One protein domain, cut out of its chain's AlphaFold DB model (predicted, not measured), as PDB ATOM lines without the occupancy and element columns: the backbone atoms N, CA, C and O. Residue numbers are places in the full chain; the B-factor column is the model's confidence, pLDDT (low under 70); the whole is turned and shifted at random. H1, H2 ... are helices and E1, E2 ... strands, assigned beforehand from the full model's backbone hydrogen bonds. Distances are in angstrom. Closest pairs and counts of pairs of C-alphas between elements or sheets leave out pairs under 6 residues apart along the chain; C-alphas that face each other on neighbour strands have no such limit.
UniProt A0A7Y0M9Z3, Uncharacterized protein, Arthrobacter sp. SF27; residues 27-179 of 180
ATOM      1  N   GLU A  27     240.734 392.017 394.166       86.00
ATOM      2  CA  GLU A  27     239.921 393.224 394.035       86.00
ATOM      3  C   GLU A  27     240.347 394.076 392.829       86.00
ATOM      4  O   GLU A  27     239.494 394.547 392.073       86.00
ATOM      5  N   GLU A  28     241.653 394.249 392.610       86.50
ATOM      6  CA  GLU A  28     242.203 394.998 391.472       86.50
ATOM      7  C   GLU A  28     242.048 394.217 390.160       86.50
ATOM      8  O   GLU A  28     241.657 394.780 389.132       86.50
ATOM      9  N   VAL A  29     242.249 392.894 390.199       87.00
ATOM     10  CA  VAL A  29     241.978 392.015 389.049       87.00
ATOM     11  C   VAL A  29     240.512 392.132 388.623       87.00
ATOM     12  O   VAL A  29     240.229 392.352 387.443       87.00
ATOM     13  N   TYR A  30     239.579 392.088 389.575       88.00
ATOM     14  CA  TYR A  30     238.153 392.240 389.300       88.00
ATOM     15  C   TYR A  30     237.813 393.623 388.722       88.00
ATOM     16  O   TYR A  30     237.111 393.715 387.713       88.00
ATOM     17  N   ARG A  31     238.365 394.708 389.290       90.12
ATOM     18  CA  ARG A  31     238.197 396.083 388.769       90.12
ATOM     19  C   ARG A  31     238.684 396.240 387.330       90.12
ATOM     20  O   ARG A  31     238.111 397.025 386.580       90.12
ATOM     21  N   SER A  32     239.693 395.471 386.925       91.56
ATOM     22  CA  SER A  32     240.207 395.456 385.550       91.56
ATOM     23  C   SER A  32     239.342 394.663 384.550       91.56
ATOM     24  O   SER A  32     239.705 394.545 383.379       91.56
ATOM     25  N   GLY A  33     238.203 394.105 384.983       91.75
ATOM     26  CA  GLY A  33     237.324 393.282 384.145       91.75
ATOM     27  C   GLY A  33     237.860 391.868 383.900       91.75
ATOM     28  O   GLY A  33     237.503 391.232 382.906       91.75
ATOM     29  N   ARG A  34     238.745 391.377 384.775       89.81
ATOM     30  CA  ARG A  34     239.328 390.032 384.716       89.81
ATOM     31  C   ARG A  34     238.747 389.142 385.816       89.81
ATOM     32  O   ARG A  34     238.237 389.625 386.822       89.81
ATOM     33  N   LEU A  35     238.819 387.826 385.607       85.81
ATOM     34  CA  LEU A  35     238.421 386.853 386.623       85.81
ATOM     35  C   LEU A  35     239.439 386.852 387.773       85.81
ATOM     36  O   LEU A  35     240.639 386.884 387.491       85.81
ATOM     37  N   PRO A  36     238.984 386.797 389.038       80.31
ATOM     38  CA  PRO A  36     239.879 386.688 390.179       80.31
ATOM     39  C   PRO A  36     240.630 385.356 390.144       80.31
ATOM     40  O   PRO A  36     240.187 384.372 389.544       80.31
ATOM     41  N   ARG A  37     241.772 385.320 390.819       77.62
ATOM     42  CA  ARG A  37     242.558 384.105 391.006       77.62
ATOM     43  C   ARG A  37     241.840 383.211 392.013       77.62
ATOM     44  O   ARG A  37     241.428 383.679 393.075       77.62
ATOM     45  N   LEU A  38     241.717 381.932 391.676       74.38
ATOM     46  CA  LEU A  38     241.248 380.892 392.589       74.38
ATOM     47  C   LEU A  38     242.460 380.367 393.364       74.38
ATOM     48  O   LEU A  38     243.126 379.441 392.918       74.38
ATOM     49  N   MET A  39     242.787 381.044 394.462       76.50
ATOM     50  CA  MET A  39     243.864 380.677 395.385       76.50
ATOM     51  C   MET A  39     243.300 380.827 396.789       76.50
ATOM     52  O   MET A  39     243.308 381.920 397.351       76.50
ATOM     53  N   ASP A  40     242.685 379.762 397.287       81.94
ATOM     54  CA  ASP A  40     242.272 379.705 398.683       81.94
ATOM     55  C   ASP A  40     243.498 379.548 399.595       81.94
ATOM     56  O   ASP A  40     244.635 379.409 399.139       81.94
ATOM     57  N   GLN A  41     243.268 379.627 400.905       82.62
ATOM     58  CA  GLN A  41     244.353 379.544 401.877       82.62
ATOM     59  C   GLN A  41     245.074 378.190 401.809       82.62
ATOM     60  O   GLN A  41     246.292 378.158 401.910       82.62
ATOM     61  N   GLU A  42     244.346 377.098 401.556       85.69
ATOM     62  CA  GLU A  42     244.931 375.760 401.406       85.69
ATOM     63  C   GLU A  42     245.919 375.707 400.234       85.69
ATOM     64  O   GLU A  42     247.033 375.204 400.383       85.69
ATOM     65  N   PHE A  43     245.557 376.289 399.085       85.62
ATOM     66  CA  PHE A  43     246.479 376.427 397.965       85.62
ATOM     67  C   PHE A  43     247.711 377.247 398.348       85.62
ATOM     68  O   PHE A  43     248.818 376.843 398.003       85.62
ATOM     69  N   ILE A  44     247.532 378.372 399.050       83.62
ATOM     70  CA  ILE A  44     248.639 379.250 399.458       83.62
ATOM     71  C   ILE A  44     249.598 378.523 400.410       83.62
ATOM     72  O   ILE A  44     250.813 378.578 400.226       83.62
ATOM     73  N   ASP A  45     249.067 377.803 401.392       85.81
ATOM     74  CA  ASP A  45     249.861 377.106 402.405       85.81
ATOM     75  C   ASP A  45     250.672 375.939 401.816       85.81
ATOM     76  O   ASP A  45     251.722 375.580 402.359       85.81
ATOM     77  N   ALA A  46     250.219 375.378 400.688       87.19
ATOM     78  CA  ALA A  46     250.882 374.307 399.946       87.19
ATOM     79  C   ALA A  46     251.977 374.792 398.973       87.19
ATOM     80  O   ALA A  46     252.696 373.972 398.388       87.19
ATOM     81  N   LEU A  47     252.118 376.106 398.776       89.19
ATOM     82  CA  LEU A  47     253.126 376.664 397.880       89.19
ATOM     83  C   LEU A  47     254.522 376.469 398.432       89.19
ATOM     84  O   LEU A  47     254.766 376.637 399.620       89.19
ATOM     85  N   ASN A  48     255.451 376.184 397.530       91.31
ATOM     86  CA  ASN A  48     256.866 376.135 397.844       91.31
ATOM     87  C   ASN A  48     257.362 377.502 398.366       91.31
ATOM     88  O   ASN A  48     257.382 378.454 397.583       91.31
ATOM     89  N   PRO A  49     257.785 377.597 399.642       90.50
ATOM     90  CA  PRO A  49     258.232 378.851 400.240       90.50
ATOM     91  C   PRO A  49     259.729 379.117 400.015       90.50
ATOM     92  O   PRO A  49     260.271 380.060 400.584       90.50
ATOM     93  N   TYR A  50     260.431 378.281 399.240       90.75
ATOM     94  CA  TYR A  50     261.864 378.439 399.008       90.75
ATOM     95  C   TYR A  50     262.154 379.772 398.295       90.75
ATOM     96  O   TYR A  50     261.644 379.990 397.189       90.75
ATOM     97  N   PRO A  51     262.989 380.651 398.879       88.25
ATOM     98  CA  PRO A  51     263.146 382.015 398.395       88.25
ATOM     99  C   PRO A  51     264.057 382.037 397.162       88.25
ATOM    100  O   PRO A  51     265.266 381.803 397.241       88.25
ATOM    101  N   LEU A  52     263.479 382.332 395.998       87.56
ATOM    102  CA  LEU A  52     264.210 382.486 394.735       87.56
ATOM    103  C   LEU A  52     264.848 383.883 394.630       87.56
ATOM    104  O   LEU A  52     265.919 384.050 394.037       87.56
ATOM    105  N   GLU A  53     264.188 384.881 395.213       89.75
ATOM    106  CA  GLU A  53     264.500 386.305 395.146       89.75
ATOM    107  C   GLU A  53     265.955 386.620 395.521       89.75
ATOM    108  O   GLU A  53     266.590 387.355 394.757       89.75
ATOM    109  N   PRO A  54     266.544 386.044 396.592       93.19
ATOM    110  CA  PRO A  54     267.939 386.294 396.950       93.19
ATOM    111  C   PRO A  54     268.927 385.990 395.820       93.19
ATOM    112  O   PRO A  54     269.861 386.759 395.595       93.19
ATOM    113  N   THR A  55     268.689 384.924 395.047       94.12
ATOM    114  CA  THR A  55     269.550 384.581 393.900       94.12
ATOM    115  C   THR A  55     269.414 385.614 392.789       94.12
ATOM    116  O   THR A  55     270.403 386.017 392.181       94.12
ATOM    117  N   ILE A  56     268.181 386.043 392.497       92.75
ATOM    118  CA  ILE A  56     267.920 387.035 391.446       92.75
ATOM    119  C   ILE A  56     268.590 388.363 391.806       92.75
ATOM    120  O   ILE A  56     269.203 388.992 390.941       92.75
ATOM    121  N   ILE A  57     268.509 388.766 393.077       94.25
ATOM    122  CA  ILE A  57     269.184 389.955 393.605       94.25
ATOM    123  C   ILE A  57     270.697 389.817 393.420       94.25
ATOM    124  O   ILE A  57     271.285 390.653 392.736       94.25
ATOM    125  N   ALA A  58     271.312 388.736 393.911       96.44
ATOM    126  CA  ALA A  58     272.756 388.519 393.805       96.44
ATOM    127  C   ALA A  58     273.254 388.488 392.351       96.44
ATOM    128  O   ALA A  58     274.270 389.103 392.017       96.44
ATOM    129  N   ALA A  59     272.513 387.833 391.454       95.31
ATOM    130  CA  ALA A  59     272.839 387.797 390.032       95.31
ATOM    131  C   ALA A  59     272.743 389.190 389.390       95.31
ATOM    132  O   ALA A  59     273.575 389.545 388.553       95.31
ATOM    133  N   THR A  60     271.745 389.985 389.780       94.81
ATOM    134  CA  THR A  60     271.549 391.345 389.261       94.81
ATOM    135  C   THR A  60     272.626 392.296 389.776       94.81
ATOM    136  O   THR A  60     273.202 393.039 388.983       94.81
ATOM    137  N   GLU A  61     272.945 392.247 391.069       95.12
ATOM    138  CA  GLU A  61     274.022 393.039 391.672       95.12
ATOM    139  C   GLU A  61     275.374 392.685 391.042       95.12
ATOM    140  O   GLU A  61     276.066 393.573 390.554       95.12
ATOM    141  N   SER A  62     275.668 391.395 390.845       94.19
ATOM    142  CA  SER A  62     276.884 390.947 390.149       94.19
ATOM    143  C   SER A  62     277.021 391.507 388.723       94.19
ATOM    144  O   SER A  62     278.131 391.751 388.244       94.19
ATOM    145  N   LEU A  63     275.909 391.701 388.001       93.19
ATOM    146  CA  LEU A  63     275.929 392.345 386.680       93.19
ATOM    147  C   LEU A  63     276.242 393.840 386.782       93.19
ATOM    148  O   LEU A  63     276.952 394.374 385.927       93.19
ATOM    149  N   VAL A  64     275.712 394.507 387.808       94.56
ATOM    150  CA  VAL A  64     275.964 395.924 388.081       94.56
ATOM    151  C   VAL A  64     277.423 396.145 388.470       94.56
ATOM    152  O   VAL A  64     278.064 397.018 387.884       94.56
ATOM    153  N   ASP A  65     277.962 395.334 389.375       93.38
ATOM    154  CA  ASP A  65     279.337 395.449 389.870       93.38
ATOM    155  C   ASP A  65     280.344 395.161 388.759       93.38
ATOM    156  O   ASP A  65     281.280 395.930 388.535       93.38
ATOM    157  N   ARG A  66     280.087 394.138 387.931       91.62
ATOM    158  CA  ARG A  66     280.899 393.899 386.729       91.62
ATOM    159  C   ARG A  66     280.900 395.099 385.786       91.62
ATOM    160  O   ARG A  66     281.928 395.405 385.187       91.62
ATOM    161  N   ALA A  67     279.752 395.748 385.598       92.94
ATOM    162  CA  ALA A  67     279.629 396.879 384.682       92.94
ATOM    163  C   ALA A  67     280.293 398.157 385.218       92.94
ATOM    164  O   ALA A  67     280.800 398.948 384.421       92.94
ATOM    165  N   LYS A  68     280.265 398.376 386.537       96.19
ATOM    166  CA  LYS A  68     280.812 399.576 387.186       96.19
ATOM    167  C   LYS A  68     282.290 399.440 387.526       96.19
ATOM    168  O   LYS A  68     283.071 400.325 387.188       96.19
ATOM    169  N   ASP A  69     282.644 398.328 388.154       94.94
ATOM    170  CA  ASP A  69     283.911 398.152 388.861       94.94
ATOM    171  C   ASP A  69     284.796 397.083 388.200       94.94
ATOM    172  O   ASP A  69     285.982 396.972 388.496       94.94
ATOM    173  N   GLY A  70     284.249 396.332 387.236       91.31
ATOM    174  CA  GLY A  70     284.965 395.260 386.539       91.31
ATOM    175  C   GLY A  70     285.054 393.960 387.340       91.31
ATOM    176  O   GLY A  70     285.684 393.010 386.871       91.31
ATOM    177  N   GLU A  71     284.401 393.898 388.503       90.00
ATOM    178  CA  GLU A  71     284.399 392.727 389.376       90.00
ATOM    179  C   GLU A  71     283.717 391.529 388.689       90.00
ATOM    180  O   GLU A  71     282.610 391.638 388.146       90.00
ATOM    181  N   PRO A  72     284.368 390.357 388.628       89.69
ATOM    182  CA  PRO A  72     283.796 389.214 387.946       89.69
ATOM    183  C   PRO A  72     282.687 388.576 388.789       89.69
ATOM    184  O   PRO A  72     282.940 388.046 389.863       89.69
ATOM    185  N   ALA A  73     281.479 388.494 388.227       92.50
ATOM    186  CA  ALA A  73     280.408 387.659 388.771       92.50
ATOM    187  C   ALA A  73     280.882 386.217 389.044       92.50
ATOM    188  O   ALA A  73     281.654 385.650 388.242       92.50
ATOM    189  N   ALA A  74     280.351 385.615 390.114       95.00
ATOM    190  CA  ALA A  74     280.695 384.264 390.541       95.00
ATOM    191  C   ALA A  74     280.548 383.234 389.397       95.00
ATOM    192  O   ALA A  74     279.722 383.412 388.484       95.00
ATOM    193  N   PRO A  75     281.371 382.166 389.379       94.94
ATOM    194  CA  PRO A  75     281.369 381.174 388.306       94.94
ATOM    195  C   PRO A  75     279.989 380.574 388.030       94.94
ATOM    196  O   PRO A  75     279.123 380.524 388.901       94.94
ATOM    197  N   SER A  76     279.781 380.099 386.801       95.69
ATOM    198  CA  SER A  76     278.560 379.367 386.465       95.69
ATOM    199  C   SER A  76     278.440 378.108 387.320       95.69
ATOM    200  O   SER A  76     279.430 377.402 387.493       95.69
ATOM    201  N   GLN A  77     277.227 377.807 387.769       96.25
ATOM    202  CA  GLN A  77     276.888 376.588 388.492       96.25
ATOM    203  C   GLN A  77     275.799 375.857 387.724       96.25
ATOM    204  O   GLN A  77     274.833 376.467 387.255       96.25
ATOM    205  N   SER A  78     275.985 374.557 387.536       95.94
ATOM    206  CA  SER A  78     275.045 373.702 386.816       95.94
ATOM    207  C   SER A  78     274.673 372.503 387.666       95.94
ATOM    208  O   SER A  78     275.460 372.077 388.508       95.94
ATOM    209  N   PHE A  79     273.469 371.991 387.454       95.69
ATOM    210  CA  PHE A  79     273.029 370.740 388.039       95.69
ATOM    211  C   PHE A  79     273.910 369.598 387.554       95.69
ATOM    212  O   PHE A  79     274.375 369.592 386.410       95.69
ATOM    213  N   GLU A  80     274.098 368.622 388.427       95.38
ATOM    214  CA  GLU A  80     274.717 367.366 388.049       95.38
ATOM    215  C   GLU A  80     273.712 366.521 387.262       95.38
ATOM    216  O   GLU A  80     272.530 366.414 387.608       95.38
ATOM    217  N   MET A  81     274.195 365.937 386.169       95.50
ATOM    218  CA  MET A  81     273.438 365.022 385.325       95.50
ATOM    219  C   MET A  81     274.181 363.693 385.246       95.50
ATOM    220  O   MET A  81     275.411 363.684 385.170       95.50
ATOM    221  N   ASN A  82     273.443 362.586 385.268       95.31
ATOM    222  CA  ASN A  82     274.007 361.264 385.016       95.31
ATOM    223  C   ASN A  82     274.273 361.062 383.510       95.31
ATOM    224  O   ASN A  82     273.939 361.913 382.680       95.31
ATOM    225  N   ASP A  83     274.864 359.921 383.155       95.62
ATOM    226  CA  ASP A  83     275.191 359.581 381.761       95.62
ATOM    227  C   ASP A  83     273.951 359.481 380.849       95.62
ATOM    228  O   ASP A  83     274.063 359.651 379.633       95.62
ATOM    229  N   ASP A  84     272.765 359.269 381.429       94.94
ATOM    230  CA  ASP A  84     271.476 359.214 380.730       94.94
ATOM    231  C   ASP A  84     270.825 360.606 380.556       94.94
ATOM    232  O   ASP A  84     269.780 360.740 379.915       94.94
ATOM    233  N   GLY A  85     271.451 361.668 381.080       92.44
ATOM    234  CA  GLY A  85     270.964 363.049 381.000       92.44
ATOM    235  C   GLY A  85     269.886 363.402 382.031       92.44
ATOM    236  O   GLY A  85     269.197 364.414 381.883       92.44
ATOM    237  N   GLU A  86     269.727 362.588 383.071       91.81
ATOM    238  CA  GLU A  86     268.794 362.815 384.172       91.81
ATOM    239  C   GLU A  86     269.476 363.559 385.325       91.81
ATOM    240  O   GLU A  86     270.679 363.429 385.545       91.81
ATOM    241  N   LEU A  87     268.701 364.333 386.090       91.88
ATOM    242  CA  LEU A  87     269.216 365.060 387.252       91.88
ATOM    243  C   LEU A  87     269.644 364.085 388.352       91.88
ATOM    244  O   LEU A  87     268.830 363.284 388.818       91.88
ATOM    245  N   VAL A  88     270.885 364.216 388.817       94.06
ATOM    246  CA  VAL A  88     271.385 363.475 389.979       94.06
ATOM    247  C   VAL A  88     270.785 364.075 391.248       94.06
ATOM    248  O   VAL A  88     270.696 365.299 391.393       94.06
ATOM    249  N   ARG A  89     270.360 363.219 392.180       90.31
ATOM    250  CA  ARG A  89     269.720 363.617 393.439       90.31
ATOM    251  C   ARG A  89     270.437 363.008 394.638       90.31
ATOM    252  O   ARG A  89     270.988 361.919 394.520       90.31
ATOM    253  N   ASP A  90     270.422 363.727 395.754       87.38
ATOM    254  CA  ASP A  90     270.926 363.252 397.043       87.38
ATOM    255  C   ASP A  90     269.898 362.357 397.765       87.38
ATOM    256  O   ASP A  90     268.804 362.086 397.253       87.38
ATOM    257  N   ASP A  91     270.253 361.894 398.966       85.00
ATOM    258  CA  ASP A  91     269.431 360.993 399.783       85.00
ATOM    259  C   ASP A  91     268.093 361.622 400.227       85.00
ATOM    260  O   ASP A  91     267.157 360.901 400.573       85.00
ATOM    261  N   HIS A  92     267.962 362.950 400.146       78.50
ATOM    262  CA  HIS A  92     266.727 363.693 400.413       78.50
ATOM    263  C   HIS A  92     265.934 363.990 399.127       78.50
ATOM    264  O   HIS A  92     265.036 364.829 399.120       78.50
ATOM    265  N   ALA A  93     266.267 363.314 398.019       83.56
ATOM    266  CA  ALA A  93     265.695 363.511 396.685       83.56
ATOM    267  C   ALA A  93     265.897 364.926 396.106       83.56
ATOM    268  O   ALA A  93     265.263 365.305 395.110       83.56
ATOM    269  N   ASN A  94     266.822 365.692 396.672       84.00
ATOM    270  CA  ASN A  94     267.153 367.044 396.258       84.00
ATOM    271  C   ASN A  94     268.202 367.013 395.133       84.00
ATOM    272  O   ASN A  94     269.117 366.197 395.136       84.00
ATOM    273  N   VAL A  95     268.061 367.875 394.120       89.81
ATOM    274  CA  VAL A  95     268.975 367.916 392.957       89.81
ATOM    275  C   VAL A  95     270.380 368.353 393.384       89.81
ATOM    276  O   VAL A  95     270.550 369.347 394.084       89.81
ATOM    277  N   THR A  96     271.398 367.628 392.934       91.50
ATOM    278  CA  THR A  96     272.814 367.918 393.213       91.50
ATOM    279  C   THR A  96     273.414 368.899 392.199       91.50
ATOM    280  O   THR A  96     272.898 369.088 391.092       91.50
ATOM    281  N   GLY A  97     274.493 369.575 392.597       93.69
ATOM    282  CA  GLY A  97     275.052 370.710 391.861       93.69
ATOM    283  C   GLY A  97     274.193 371.977 391.948       93.69
ATOM    284  O   GLY A  97     273.280 372.093 392.766       93.69
ATOM    285  N   GLY A  98     274.488 372.942 391.079       95.12
ATOM    286  CA  GLY A  98     273.854 374.261 391.105       95.12
ATOM    287  C   GLY A  98     274.290 375.131 392.291       95.12
ATOM    288  O   GLY A  98     275.235 374.817 393.010       95.12
ATOM    289  N   VAL A  99     273.609 376.261 392.474       95.75
ATOM    290  CA  VAL A  99     273.753 377.118 393.659       95.75
ATOM    291  C   VAL A  99     272.804 376.598 394.735       95.75
ATOM    292  O   VAL A  99     271.587 376.669 394.559       95.75
ATOM    293  N   ARG A 100     273.350 376.069 395.831       93.44
ATOM    294  CA  ARG A 100     272.592 375.513 396.963       93.44
ATOM    295  C   ARG A 100     272.747 376.423 398.180       93.44
ATOM    296  O   ARG A 100     273.859 376.813 398.516       93.44
ATOM    297  N   TYR A 101     271.636 376.789 398.814       94.31
ATOM    298  CA  TYR A 101     271.637 377.564 400.059       94.31
ATOM    299  C   TYR A 101     271.323 376.658 401.248       94.31
ATOM    300  O   TYR A 101     270.895 375.518 401.068       94.31
ATOM    301  N   GLY A 102     271.462 377.185 402.466       93.88
ATOM    302  CA  GLY A 102     271.296 376.409 403.695       93.88
ATOM    303  C   GLY A 102     269.970 375.654 403.793       93.88
ATOM    304  O   GLY A 102     269.968 374.525 404.254       93.88
ATOM    305  N   LEU A 103     268.864 376.207 403.280       92.19
ATOM    306  CA  LEU A 103     267.559 375.523 403.254       92.19
ATOM    307  C   LEU A 103     267.539 374.254 402.387       92.19
ATOM    308  O   LEU A 103     266.636 373.436 402.520       92.19
ATOM    309  N   PHE A 104     268.499 374.105 401.478       90.62
ATOM    310  CA  PHE A 104     268.628 372.961 400.584       90.62
ATOM    311  C   PHE A 104     269.711 371.978 401.054       90.62
ATOM    312  O   PHE A 104     269.565 370.773 400.871       90.62
ATOM    313  N   ASP A 105     270.780 372.483 401.679       91.56
ATOM    314  CA  ASP A 105     271.849 371.660 402.268       91.56
ATOM    315  C   ASP A 105     271.484 371.105 403.653       91.56
ATOM    316  O   ASP A 105     271.929 370.021 404.022       91.56
ATOM    317  N   TYR A 106     270.632 371.820 404.387       94.44
ATOM    318  CA  TYR A 106     270.059 371.437 405.677       94.44
ATOM    319  C   TYR A 106     268.524 371.489 405.564       94.44
ATOM    320  O   TYR A 106     267.887 372.415 406.067       94.44
ATOM    321  N   PRO A 107     267.899 370.554 404.828       92.69
ATOM    322  CA  PRO A 107     266.485 370.652 404.496       92.69
ATOM    323  C   PRO A 107     265.572 370.472 405.717       92.69
ATOM    324  O   PRO A 107     265.647 369.472 406.430       92.69
ATOM    325  N   LEU A 108     264.640 371.415 405.898       95.00
ATOM    326  CA  LEU A 108     263.402 371.230 406.681       95.00
ATOM    327  C   LEU A 108     262.252 370.695 405.824       95.00
ATOM    328  O   LEU A 108     261.204 370.309 406.336       95.00
ATOM    329  N   ALA A 109     262.428 370.718 404.504       92.31
ATOM    330  CA  ALA A 109     261.464 370.233 403.542       92.31
ATOM    331  C   ALA A 109     262.171 369.717 402.291       92.31
ATOM    332  O   ALA A 109     263.242 370.194 401.917       92.31
ATOM    333  N   THR A 110     261.512 368.804 401.586       90.75
ATOM    334  CA  THR A 110     261.806 368.560 400.172       90.75
ATOM    335  C   THR A 110     261.109 369.634 399.342       90.75
ATOM    336  O   THR A 110     259.885 369.757 399.416       90.75
ATOM    337  N   PHE A 111     261.856 370.397 398.541       90.50
ATOM    338  CA  PHE A 111     261.310 371.461 397.691       90.50
ATOM    339  C   PHE A 111     261.210 371.013 396.232       90.50
ATOM    340  O   PHE A 111     262.193 370.616 395.604       90.50
ATOM    341  N   ILE A 112     260.016 371.126 395.654       88.19
ATOM    342  CA  ILE A 112     259.733 370.761 394.266       88.19
ATOM    343  C   ILE A 112     259.394 372.039 393.498       88.19
ATOM    344  O   ILE A 112     258.450 372.743 393.851       88.19
ATOM    345  N   GLY A 113     260.137 372.338 392.429       87.00
ATOM    346  CA  GLY A 113     259.944 373.561 391.633       87.00
ATOM    347  C   GLY A 113     258.712 373.551 390.712       87.00
ATOM    348  O   GLY A 113     258.233 374.606 390.308       87.00
ATOM    349  N   ALA A 114     258.174 372.372 390.395       86.81
ATOM    350  CA  ALA A 114     256.956 372.219 389.601       86.81
ATOM    351  C   ALA A 114     256.134 371.030 390.110       86.81
ATOM    352  O   ALA A 114     256.583 369.887 390.040       86.81
ATOM    353  N   SER A 115     254.922 371.287 390.602       82.50
ATOM    354  CA  SER A 115     254.036 370.258 391.169       82.50
ATOM    355  C   SER A 115     253.485 369.251 390.143       82.50
ATOM    356  O   SER A 115     253.041 368.167 390.513       82.50
ATOM    357  N   ALA A 116     253.516 369.587 388.852       83.62
ATOM    358  CA  ALA A 116     253.112 368.733 387.734       83.62
ATOM    359  C   ALA A 116     253.766 369.225 386.425       83.62
ATOM    360  O   ALA A 116     254.211 370.375 386.369       83.62
ATOM    361  N   PRO A 117     253.807 368.419 385.342       82.25
ATOM    362  CA  PRO A 117     254.280 368.886 384.039       82.25
ATOM    363  C   PRO A 117     253.535 370.146 383.572       82.25
ATOM    364  O   PRO A 117     252.309 370.157 383.486       82.25
ATOM    365  N   GLY A 118     254.279 371.216 383.280       81.00
ATOM    366  CA  GLY A 118     253.720 372.517 382.892       81.00
ATOM    367  C   GLY A 118     253.191 373.369 384.054       81.00
ATOM    368  O   GLY A 118     252.736 374.485 383.813       81.00
ATOM    369  N   SER A 119     253.264 372.881 385.299       83.88
ATOM    370  CA  SER A 119     252.974 373.691 386.482       83.88
ATOM    371  C   SER A 119     254.025 374.783 386.639       83.88
ATOM    372  O   SER A 119     255.224 374.540 386.513       83.88
ATOM    373  N   VAL A 120     253.553 375.988 386.940       85.31
ATOM    374  CA  VAL A 120     254.396 377.142 387.272       85.31
ATOM    375  C   VAL A 120     254.601 377.300 388.783       85.31
ATOM    376  O   VAL A 120     255.362 378.158 389.224       85.31
ATOM    377  N   PHE A 121     253.922 376.470 389.575       87.25
ATOM    378  CA  PHE A 121     253.975 376.502 391.028       87.25
ATOM    379  C   PHE A 121     254.790 375.328 391.543       87.25
ATOM    380  O   PHE A 121     254.671 374.199 391.056       87.25
ATOM    381  N   GLY A 122     255.589 375.609 392.561       89.31
ATOM    382  CA  GLY A 122     256.246 374.577 393.334       89.31
ATOM    383  C   GLY A 122     255.345 374.031 394.436       89.31
ATOM    384  O   GLY A 122     254.326 374.622 394.783       89.31
ATOM    385  N   SER A 123     255.777 372.921 395.016       90.75
ATOM    386  CA  SER A 123     255.232 372.376 396.263       90.75
ATOM    387  C   SER A 123     256.382 371.994 397.186       90.75
ATOM    388  O   SER A 123     257.540 371.981 396.761       90.75
ATOM    389  N   TYR A 124     256.073 371.683 398.434       92.31
ATOM    390  CA  TYR A 124     257.057 371.210 399.393       92.31
ATOM    391  C   TYR A 124     256.446 370.138 400.292       92.31
ATOM    392  O   TYR A 124     255.228 369.971 400.363       92.31
ATOM    393  N   SER A 125     257.300 369.372 400.958       92.12
ATOM    394  CA  SER A 125     256.891 368.415 401.985       92.12
ATOM    395  C   SER A 125     257.853 368.526 403.150       92.12
ATOM    396  O   SER A 125     259.050 368.304 402.973       92.12
ATOM    397  N   LEU A 126     257.330 368.935 404.305       94.50
ATOM    398  CA  LEU A 126     258.097 369.099 405.536       94.50
ATOM    399  C   LEU A 126     258.597 367.747 406.054       94.50
ATOM    400  O   LEU A 126     257.913 366.731 405.906       94.50
ATOM    401  N   ILE A 127     259.760 367.763 406.704       95.25
ATOM    402  CA  ILE A 127     260.192 366.660 407.571       95.25
ATOM    403  C   ILE A 127     259.275 366.559 408.798       95.25
ATOM    404  O   ILE A 127     258.428 367.420 409.039       95.25
ATOM    405  N   SER A 128     259.416 365.505 409.597       96.06
ATOM    406  CA  SER A 128     258.705 365.432 410.882       96.06
ATOM    407  C   SER A 128     259.431 366.218 411.984       96.06
ATOM    408  O   SER A 128     260.644 366.415 411.919       96.06
ATOM    409  N   GLN A 129     258.710 366.616 413.039       97.50
ATOM    410  CA  GLN A 129     259.328 367.187 414.246       97.50
ATOM    411  C   GLN A 129     260.373 366.234 414.858       97.50
ATOM    412  O   GLN A 129     261.446 366.672 415.256       97.50
ATOM    413  N   GLU A 130     260.088 364.930 414.889       97.19
ATOM    414  CA  GLU A 130     261.028 363.920 415.391       97.19
ATOM    415  C   GLU A 130     262.319 363.884 414.555       97.19
ATOM    416  O   GLU A 130     263.419 363.870 415.105       97.19
ATOM    417  N   GLU A 131     262.195 363.926 413.227       96.38
ATOM    418  CA  GLU A 131     263.338 363.977 412.312       96.38
ATOM    419  C   GLU A 131     264.149 365.267 412.489       96.38
ATOM    420  O   GLU A 131     265.382 365.218 412.496       96.38
ATOM    421  N   PHE A 132     263.482 366.406 412.709       97.81
ATOM    422  CA  PHE A 132     264.147 367.667 413.030       97.81
ATOM    423  C   PHE A 132     264.973 367.560 414.318       97.81
ATOM    424  O   PHE A 132     266.164 367.876 414.317       97.81
ATOM    425  N   GLU A 133     264.363 367.096 415.409       97.25
ATOM    426  CA  GLU A 133     265.017 366.992 416.716       97.25
ATOM    427  C   GLU A 133     266.205 366.019 416.675       97.25
ATOM    428  O   GLU A 133     267.245 366.283 417.279       97.25
ATOM    429  N   GLN A 134     266.091 364.922 415.921       96.94
ATOM    430  CA  GLN A 134     267.176 363.953 415.740       96.94
ATOM    431  C   GLN A 134     268.328 364.495 414.885       96.94
ATOM    432  O   GLN A 134     269.488 364.195 415.172       96.94
ATOM    433  N   THR A 135     268.023 365.274 413.845       96.00
ATOM    434  CA  THR A 135     269.018 365.722 412.855       96.00
ATOM    435  C   THR A 135     269.696 367.027 413.266       96.00
ATOM    436  O   THR A 135     270.919 367.142 413.206       96.00
ATOM    437  N   TYR A 136     268.908 368.012 413.695       97.62
ATOM    438  CA  TYR A 136     269.364 369.382 413.947       97.62
ATOM    439  C   TYR A 136     269.316 369.771 415.428       97.62
ATOM    440  O   TYR A 136     269.943 370.750 415.836       97.62
ATOM    441  N   GLY A 137     268.594 369.010 416.254       97.38
ATOM    442  CA  GLY A 137     268.463 369.267 417.684       97.38
ATOM    443  C   GLY A 137     267.432 370.349 417.980       97.38
ATOM    444  O   GLY A 137     266.284 370.046 418.291       97.38
ATOM    445  N   CYS A 138     267.838 371.618 417.935       97.50
ATOM    446  CA  CYS A 138     266.980 372.742 418.318       97.50
ATOM    447  C   CYS A 138     267.022 373.890 417.304       97.50
ATOM    448  O   CYS A 138     267.944 373.998 416.493       97.50
ATOM    449  N   ARG A 139     266.031 374.790 417.392       98.25
ATOM    450  CA  ARG A 139     265.921 375.996 416.551       98.25
ATOM    451  C   ARG A 139     267.225 376.788 416.473       98.25
ATOM    452  O   ARG A 139     267.646 377.147 415.381       98.25
ATOM    453  N   GLU A 140     267.866 377.050 417.611       98.38
ATOM    454  CA  GLU A 140     269.106 377.836 417.665       98.38
ATOM    455  C   GLU A 140     270.245 377.161 416.887       98.38
ATOM    456  O   GLU A 140     270.916 377.808 416.084       98.38
ATOM    457  N   ALA A 141     270.420 375.848 417.066       98.25
ATOM    458  CA  ALA A 141     271.437 375.083 416.353       98.25
ATOM    459  C   ALA A 141     271.179 375.067 414.840       98.25
ATOM    460  O   ALA A 141     272.105 375.272 414.057       98.25
ATOM    461  N   TYR A 142     269.921 374.894 414.428       98.50
ATOM    462  CA  TYR A 142     269.545 374.923 413.018       98.50
ATOM    463  C   TYR A 142     269.764 376.302 412.379       98.50
ATOM    464  O   TYR A 142     270.364 376.401 411.310       98.50
ATOM    465  N   LEU A 143     269.324 377.383 413.030       98.06
ATOM    466  CA  LEU A 143     269.501 378.736 412.493       98.06
ATOM    467  C   LEU A 143     270.980 379.085 412.324       98.06
ATOM    468  O   LEU A 143     271.340 379.702 411.324       98.06
ATOM    469  N   LYS A 144     271.846 378.599 413.220       98.19
ATOM    470  CA  LYS A 144     273.292 378.738 413.059       98.19
ATOM    471  C   LYS A 144     273.824 378.053 411.790       98.19
ATOM    472  O   LYS A 144     274.678 378.623 411.117       98.19
ATOM    473  N   LEU A 145     273.311 376.873 411.424       98.25
ATOM    474  CA  LEU A 145     273.682 376.208 410.162       98.25
ATOM    475  C   LEU A 145     273.297 377.060 408.943       98.25
ATOM    476  O   LEU A 145     274.064 377.152 407.982       98.25
ATOM    477  N   ILE A 146     272.132 377.712 408.991       97.88
ATOM    478  CA  ILE A 146     271.684 378.624 407.930       97.88
ATOM    479  C   ILE A 146     272.565 379.870 407.855       97.88
ATOM    480  O   ILE A 146     272.950 380.271 406.760       97.88
ATOM    481  N   GLU A 147     272.922 380.468 408.989       97.75
ATOM    482  CA  GLU A 147     273.828 381.618 409.038       97.75
ATOM    483  C   GLU A 147     275.215 381.280 408.480       97.75
ATOM    484  O   GLU A 147     275.733 382.016 407.637       97.75
ATOM    485  N   ASP A 148     275.787 380.144 408.886       98.12
ATOM    486  CA  ASP A 148     277.097 379.689 408.417       98.12
ATOM    487  C   ASP A 148     277.066 379.384 406.897       98.12
ATOM    488  O   ASP A 148     278.002 379.724 406.161       98.12
ATOM    489  N   SER A 149     275.960 378.818 406.389       97.75
ATOM    490  CA  SER A 149     275.734 378.629 404.947       97.75
ATOM    491  C   SER A 149     275.620 379.962 404.201       97.75
ATOM    492  O   SER A 149     276.285 380.155 403.182       97.75
ATOM    493  N   ASN A 150     274.839 380.913 404.721       97.50
ATOM    494  CA  ASN A 150     274.680 382.236 404.121       97.50
ATOM    495  C   ASN A 150     276.021 382.970 404.027       97.50
ATOM    496  O   ASN A 150     276.336 383.512 402.970       97.50
ATOM    497  N   ALA A 151     276.828 382.944 405.091       98.06
ATOM    498  CA  ALA A 151     278.155 383.553 405.094       98.06
ATOM    499  C   ALA A 151     279.057 382.948 404.006       98.06
ATOM    500  O   ALA A 151     279.702 383.679 403.255       98.06
ATOM    501  N   SER A 152     279.024 381.620 403.859       97.81
ATOM    502  CA  SER A 152     279.781 380.907 402.822       97.81
ATOM    503  C   SER A 152     279.319 381.278 401.405       97.81
ATOM    504  O   SER A 152     280.139 381.450 400.506       97.81
ATOM    505  N   GLN A 153     278.009 381.441 401.190       97.69
ATOM    506  CA  GLN A 153     277.453 381.830 399.888       97.69
ATOM    507  C   GLN A 153     277.707 383.303 399.545       97.69
ATOM    508  O   GLN A 153     277.882 383.631 398.369       97.69
ATOM    509  N   ILE A 154     277.775 384.179 400.552       97.56
ATOM    510  CA  ILE A 154     278.204 385.573 400.383       97.56
ATOM    511  C   ILE A 154     279.672 385.620 399.961       97.56
ATOM    512  O   ILE A 154     279.997 386.245 398.955       97.56
ATOM    513  N   GLU A 155     280.553 384.905 400.667       97.19
ATOM    514  CA  GLU A 155     281.977 384.828 400.314       97.19
ATOM    515  C   GLU A 155     282.186 384.264 398.899       97.19
ATOM    516  O   GLU A 155     283.029 384.749 398.144       97.19
ATOM    517  N   ALA A 156     281.376 383.278 398.504       96.69
ATOM    518  CA  ALA A 156     281.412 382.693 397.166       96.69
ATOM    519  C   ALA A 156     280.798 383.588 396.066       96.69
ATOM    520  O   ALA A 156     280.946 383.278 394.880       96.69
ATOM    521  N   GLY A 157     280.121 384.684 396.428       96.69
ATOM    522  CA  GLY A 157     279.493 385.626 395.497       96.69
ATOM    523  C   GLY A 157     278.160 385.154 394.902       96.69
ATOM    524  O   GLY A 157     277.754 385.645 393.847       96.69
ATOM    525  N   TYR A 158     277.488 384.196 395.542       97.56
ATOM    526  CA  TYR A 158     276.167 383.699 395.136       97.56
ATOM    527  C   TYR A 158     275.020 384.278 395.968       97.56
ATOM    528  O   TYR A 158     273.859 384.122 395.600       97.56
ATOM    529  N   LEU A 159     275.331 384.962 397.068       97.31
ATOM    530  CA  LEU A 159     274.364 385.608 397.945       97.31
ATOM    531  C   LEU A 159     274.859 387.005 398.329       97.31
ATOM    532  O   LEU A 159     276.057 387.263 398.363       97.31
ATOM    533  N   THR A 160     273.932 387.904 398.627       96.62
ATOM    534  CA  THR A 160     274.219 389.249 399.143       96.62
ATOM    535  C   THR A 160     273.735 389.346 400.584       96.62
ATOM    536  O   THR A 160     272.884 388.559 401.005       96.62
ATOM    537  N   ASP A 161     274.198 390.341 401.342       95.25
ATOM    538  CA  ASP A 161     273.708 390.569 402.712       95.25
ATOM    539  C   ASP A 161     272.181 390.773 402.748       95.25
ATOM    540  O   ASP A 161     271.482 390.257 403.624       95.25
ATOM    541  N   SER A 162     271.640 391.486 401.752       93.50
ATOM    542  CA  SER A 162     270.198 391.718 401.609       93.50
ATOM    543  C   SER A 162     269.428 390.437 401.277       93.50
ATOM    544  O   SER A 162     268.311 390.254 401.763       93.50
ATOM    545  N   GLY A 163     270.023 389.533 400.495       93.06
ATOM    546  CA  GLY A 163     269.480 388.205 400.220       93.06
ATOM    547  C   GLY A 163     269.521 387.288 401.445       93.06
ATOM    548  O   GLY A 163     268.531 386.628 401.756       93.06
ATOM    549  N   ALA A 164     270.626 387.286 402.196       93.44
ATOM    550  CA  ALA A 164     270.767 386.504 403.426       93.44
ATOM    551  C   ALA A 164     269.728 386.897 404.489       93.44
ATOM    552  O   ALA A 164     269.158 386.027 405.153       93.44
ATOM    553  N   ALA A 165     269.398 388.189 404.588       92.00
ATOM    554  CA  ALA A 165     268.347 388.686 405.475       92.00
ATOM    555  C   ALA A 165     266.942 388.129 405.153       92.00
ATOM    556  O   ALA A 165     266.068 388.171 406.017       92.00
ATOM    557  N   GLN A 166     266.715 387.593 403.947       90.69
ATOM    558  CA  GLN A 166     265.447 386.964 403.548       90.69
ATOM    559  C   GLN A 166     265.407 385.457 403.839       90.69
ATOM    560  O   GLN A 166     264.332 384.907 404.061       90.69
ATOM    561  N   MET A 167     266.565 384.791 403.903       92.38
ATOM    562  CA  MET A 167     266.654 383.348 404.171       92.38
ATOM    563  C   MET A 167     266.212 382.986 405.595       92.38
ATOM    564  O   MET A 167     265.502 382.002 405.800       92.38
ATOM    565  N   ILE A 168     266.613 383.789 406.586       93.88
ATOM    566  CA  ILE A 168     266.331 383.528 408.007       93.88
ATOM    567  C   ILE A 168     264.828 383.600 408.336       93.88
ATOM    568  O   ILE A 168     264.341 382.717 409.046       93.88
ATOM    569  N   PRO A 169     264.051 384.581 407.838       94.56
ATOM    570  CA  PRO A 169     262.596 384.568 407.975       94.56
ATOM    571  C   PRO A 169     261.934 383.308 407.411       94.56
ATOM    572  O   PRO A 169     261.092 382.731 408.092       94.56
ATOM    573  N   VAL A 170     262.342 382.838 406.225       93.81
ATOM    574  CA  VAL A 170     261.783 381.607 405.638       93.81
ATOM    575  C   VAL A 170     262.129 380.383 406.485       93.81
ATOM    576  O   VAL A 170     261.269 379.547 406.745       93.81
ATOM    577  N   ALA A 171     263.371 380.290 406.966       96.38
ATOM    578  CA  ALA A 171     263.773 379.235 407.887       96.38
ATOM    579  C   ALA A 171     262.903 379.221 409.156       96.38
ATOM    580  O   ALA A 171     262.441 378.161 409.564       96.38
ATOM    581  N   ASN A 172     262.639 380.388 409.754       97.25
ATOM    582  CA  ASN A 172     261.771 380.487 410.929       97.25
ATOM    583  C   ASN A 172     260.322 380.093 410.626       97.25
ATOM    584  O   ASN A 172     259.748 379.344 411.405       97.25
ATOM    585  N   ASP A 173     259.759 380.536 409.502       95.12
ATOM    586  CA  ASP A 173     258.400 380.164 409.093       95.12
ATOM    587  C   ASP A 173     258.251 378.640 408.935       95.12
ATOM    588  O   ASP A 173     257.294 378.046 409.426       95.12
ATOM    589  N   LEU A 174     259.237 377.971 408.330       95.75
ATOM    590  CA  LEU A 174     259.243 376.510 408.209       95.75
ATOM    591  C   LEU A 174     259.350 375.803 409.569       95.75
ATOM    592  O   LEU A 174     258.671 374.801 409.785       95.75
ATOM    593  N   LEU A 175     260.166 376.322 410.489       97.81
ATOM    594  CA  LEU A 175     260.259 375.799 411.858       97.81
ATOM    595  C   LEU A 175     258.943 375.977 412.627       97.81
ATOM    596  O   LEU A 175     258.509 375.051 413.309       97.81
ATOM    597  N   ASP A 176     258.281 377.125 412.475       97.25
ATOM    598  CA  ASP A 176     256.976 377.390 413.087       97.25
ATOM    599  C   ASP A 176     255.923 376.395 412.564       97.25
ATOM    600  O   ASP A 176     255.160 375.825 413.346       97.25
ATOM    601  N   ARG A 177     255.920 376.111 411.251       94.38
ATOM    602  CA  ARG A 177     255.042 375.097 410.629       94.38
ATOM    603  C   ARG A 177     255.325 373.673 411.122       94.38
ATOM    604  O   ARG A 177     254.406 372.859 411.158       94.38
ATOM    605  N   LEU A 178     256.568 373.376 411.504       95.44
ATOM    606  CA  LEU A 178     256.968 372.108 412.127       95.44
ATOM    607  C   LEU A 178     256.583 372.014 413.613       95.44
ATOM    608  O   LEU A 178     256.619 370.919 414.171       95.44
ATOM    609  N   GLY A 179     256.213 373.129 414.250       95.44
ATOM    610  CA  GLY A 179     255.921 373.193 415.685       95.44
ATOM    611  C   GLY A 179     257.161 373.281 416.583       95.44
ATOM    612  O   GLY A 179     257.071 372.929 417.761       95.44
TER     613      GLY A 179
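Overview. This is residues 27 to 179 of the 180 residues of an uncharacterized protein of Arthrobacter sp. SF27 (UniProt A0A7Y0M9Z3). What shape do these atoms make? A small hairpin of two strands, E1 and E2, comes with one end near the last residues of a larger helical hairpin, H6 and H7. H3 meets H7 near the first residues of both and runs on away from it, nearly in line; short H4 packs on H6, and H5 is near the end of the hairpin where H6 begins and H7 ends. Residues 27 to 52, with H1 and H2, form a tail on one side, and residues 70 to 101 form a long loop. What is it made of? The 153 printed residues hold seven helices and two strands, in the order H1 H2 H3 H4 E1 E2 H5 H6 H7, with an antiparallel sheet E1 - E2, and the class is mostly helix. The whole is only just loose, close to compact, with a radius of gyration of the C-alphas of 17.9 A and spans of 47 by 46 by 39 A.

Along the chain. Where are the strands? E1 is residues 109 to 112, from C-alpha 109 at (261.464, 370.233, 403.542), and E2 is residues 123 to 126, 10.2 A long. Where are the helices? H3 is residues 53 to 69, 23.6 A; H6 is 139 to 155, 24.5 A; H7 is 161 to 178, 26.6 A, ending with C-alpha 178 at (256.968, 372.108, 412.127). The shorter ones are H1, 27 to 31; H2, 41 to 45; H4, 102 to 105; and H5, 129 to 135.

Arrangement. How do E1 and E2 pair? This hairpin is antiparallel at 165 degrees, with N 110 and O 125 2.9 A apart, within hydrogen-bond range. How do the long helices meet? H6 and H7, a helical hairpin, touch at a shallow tilt of 26 degrees, opposite ways, closest at the C-alphas of Asn 150 and Ala 164, 5.8 A. H3, with residues 53 to 58 alone, touches H7 at 7 degrees, opposite ways, closest at the C-alphas of Pro 54 and Gly 163, 4.1 A. What of the others? H4 touches H6, closest at the C-alphas of Gly 102 and Ile 146, 4.8 A; H5 and H6 are near each other; H1 and H2 touch no helix. How regular are the backbones? Every O i to N i+4 pair is within hydrogen-bond range in H1, H2, H3, H5 and H6, and 10 of 14 are in H7; H4 is too short for such a pair.

Size, cuts and confidence. How large is it? The C-alphas of Arg 31 and Asp 83, the two farthest apart, are 52.4 A from each other. Is anything cut or unsure? The printed part has no cut, H3 to H4 is a long link of 32 residues, and no printed residue is under pLDDT 70.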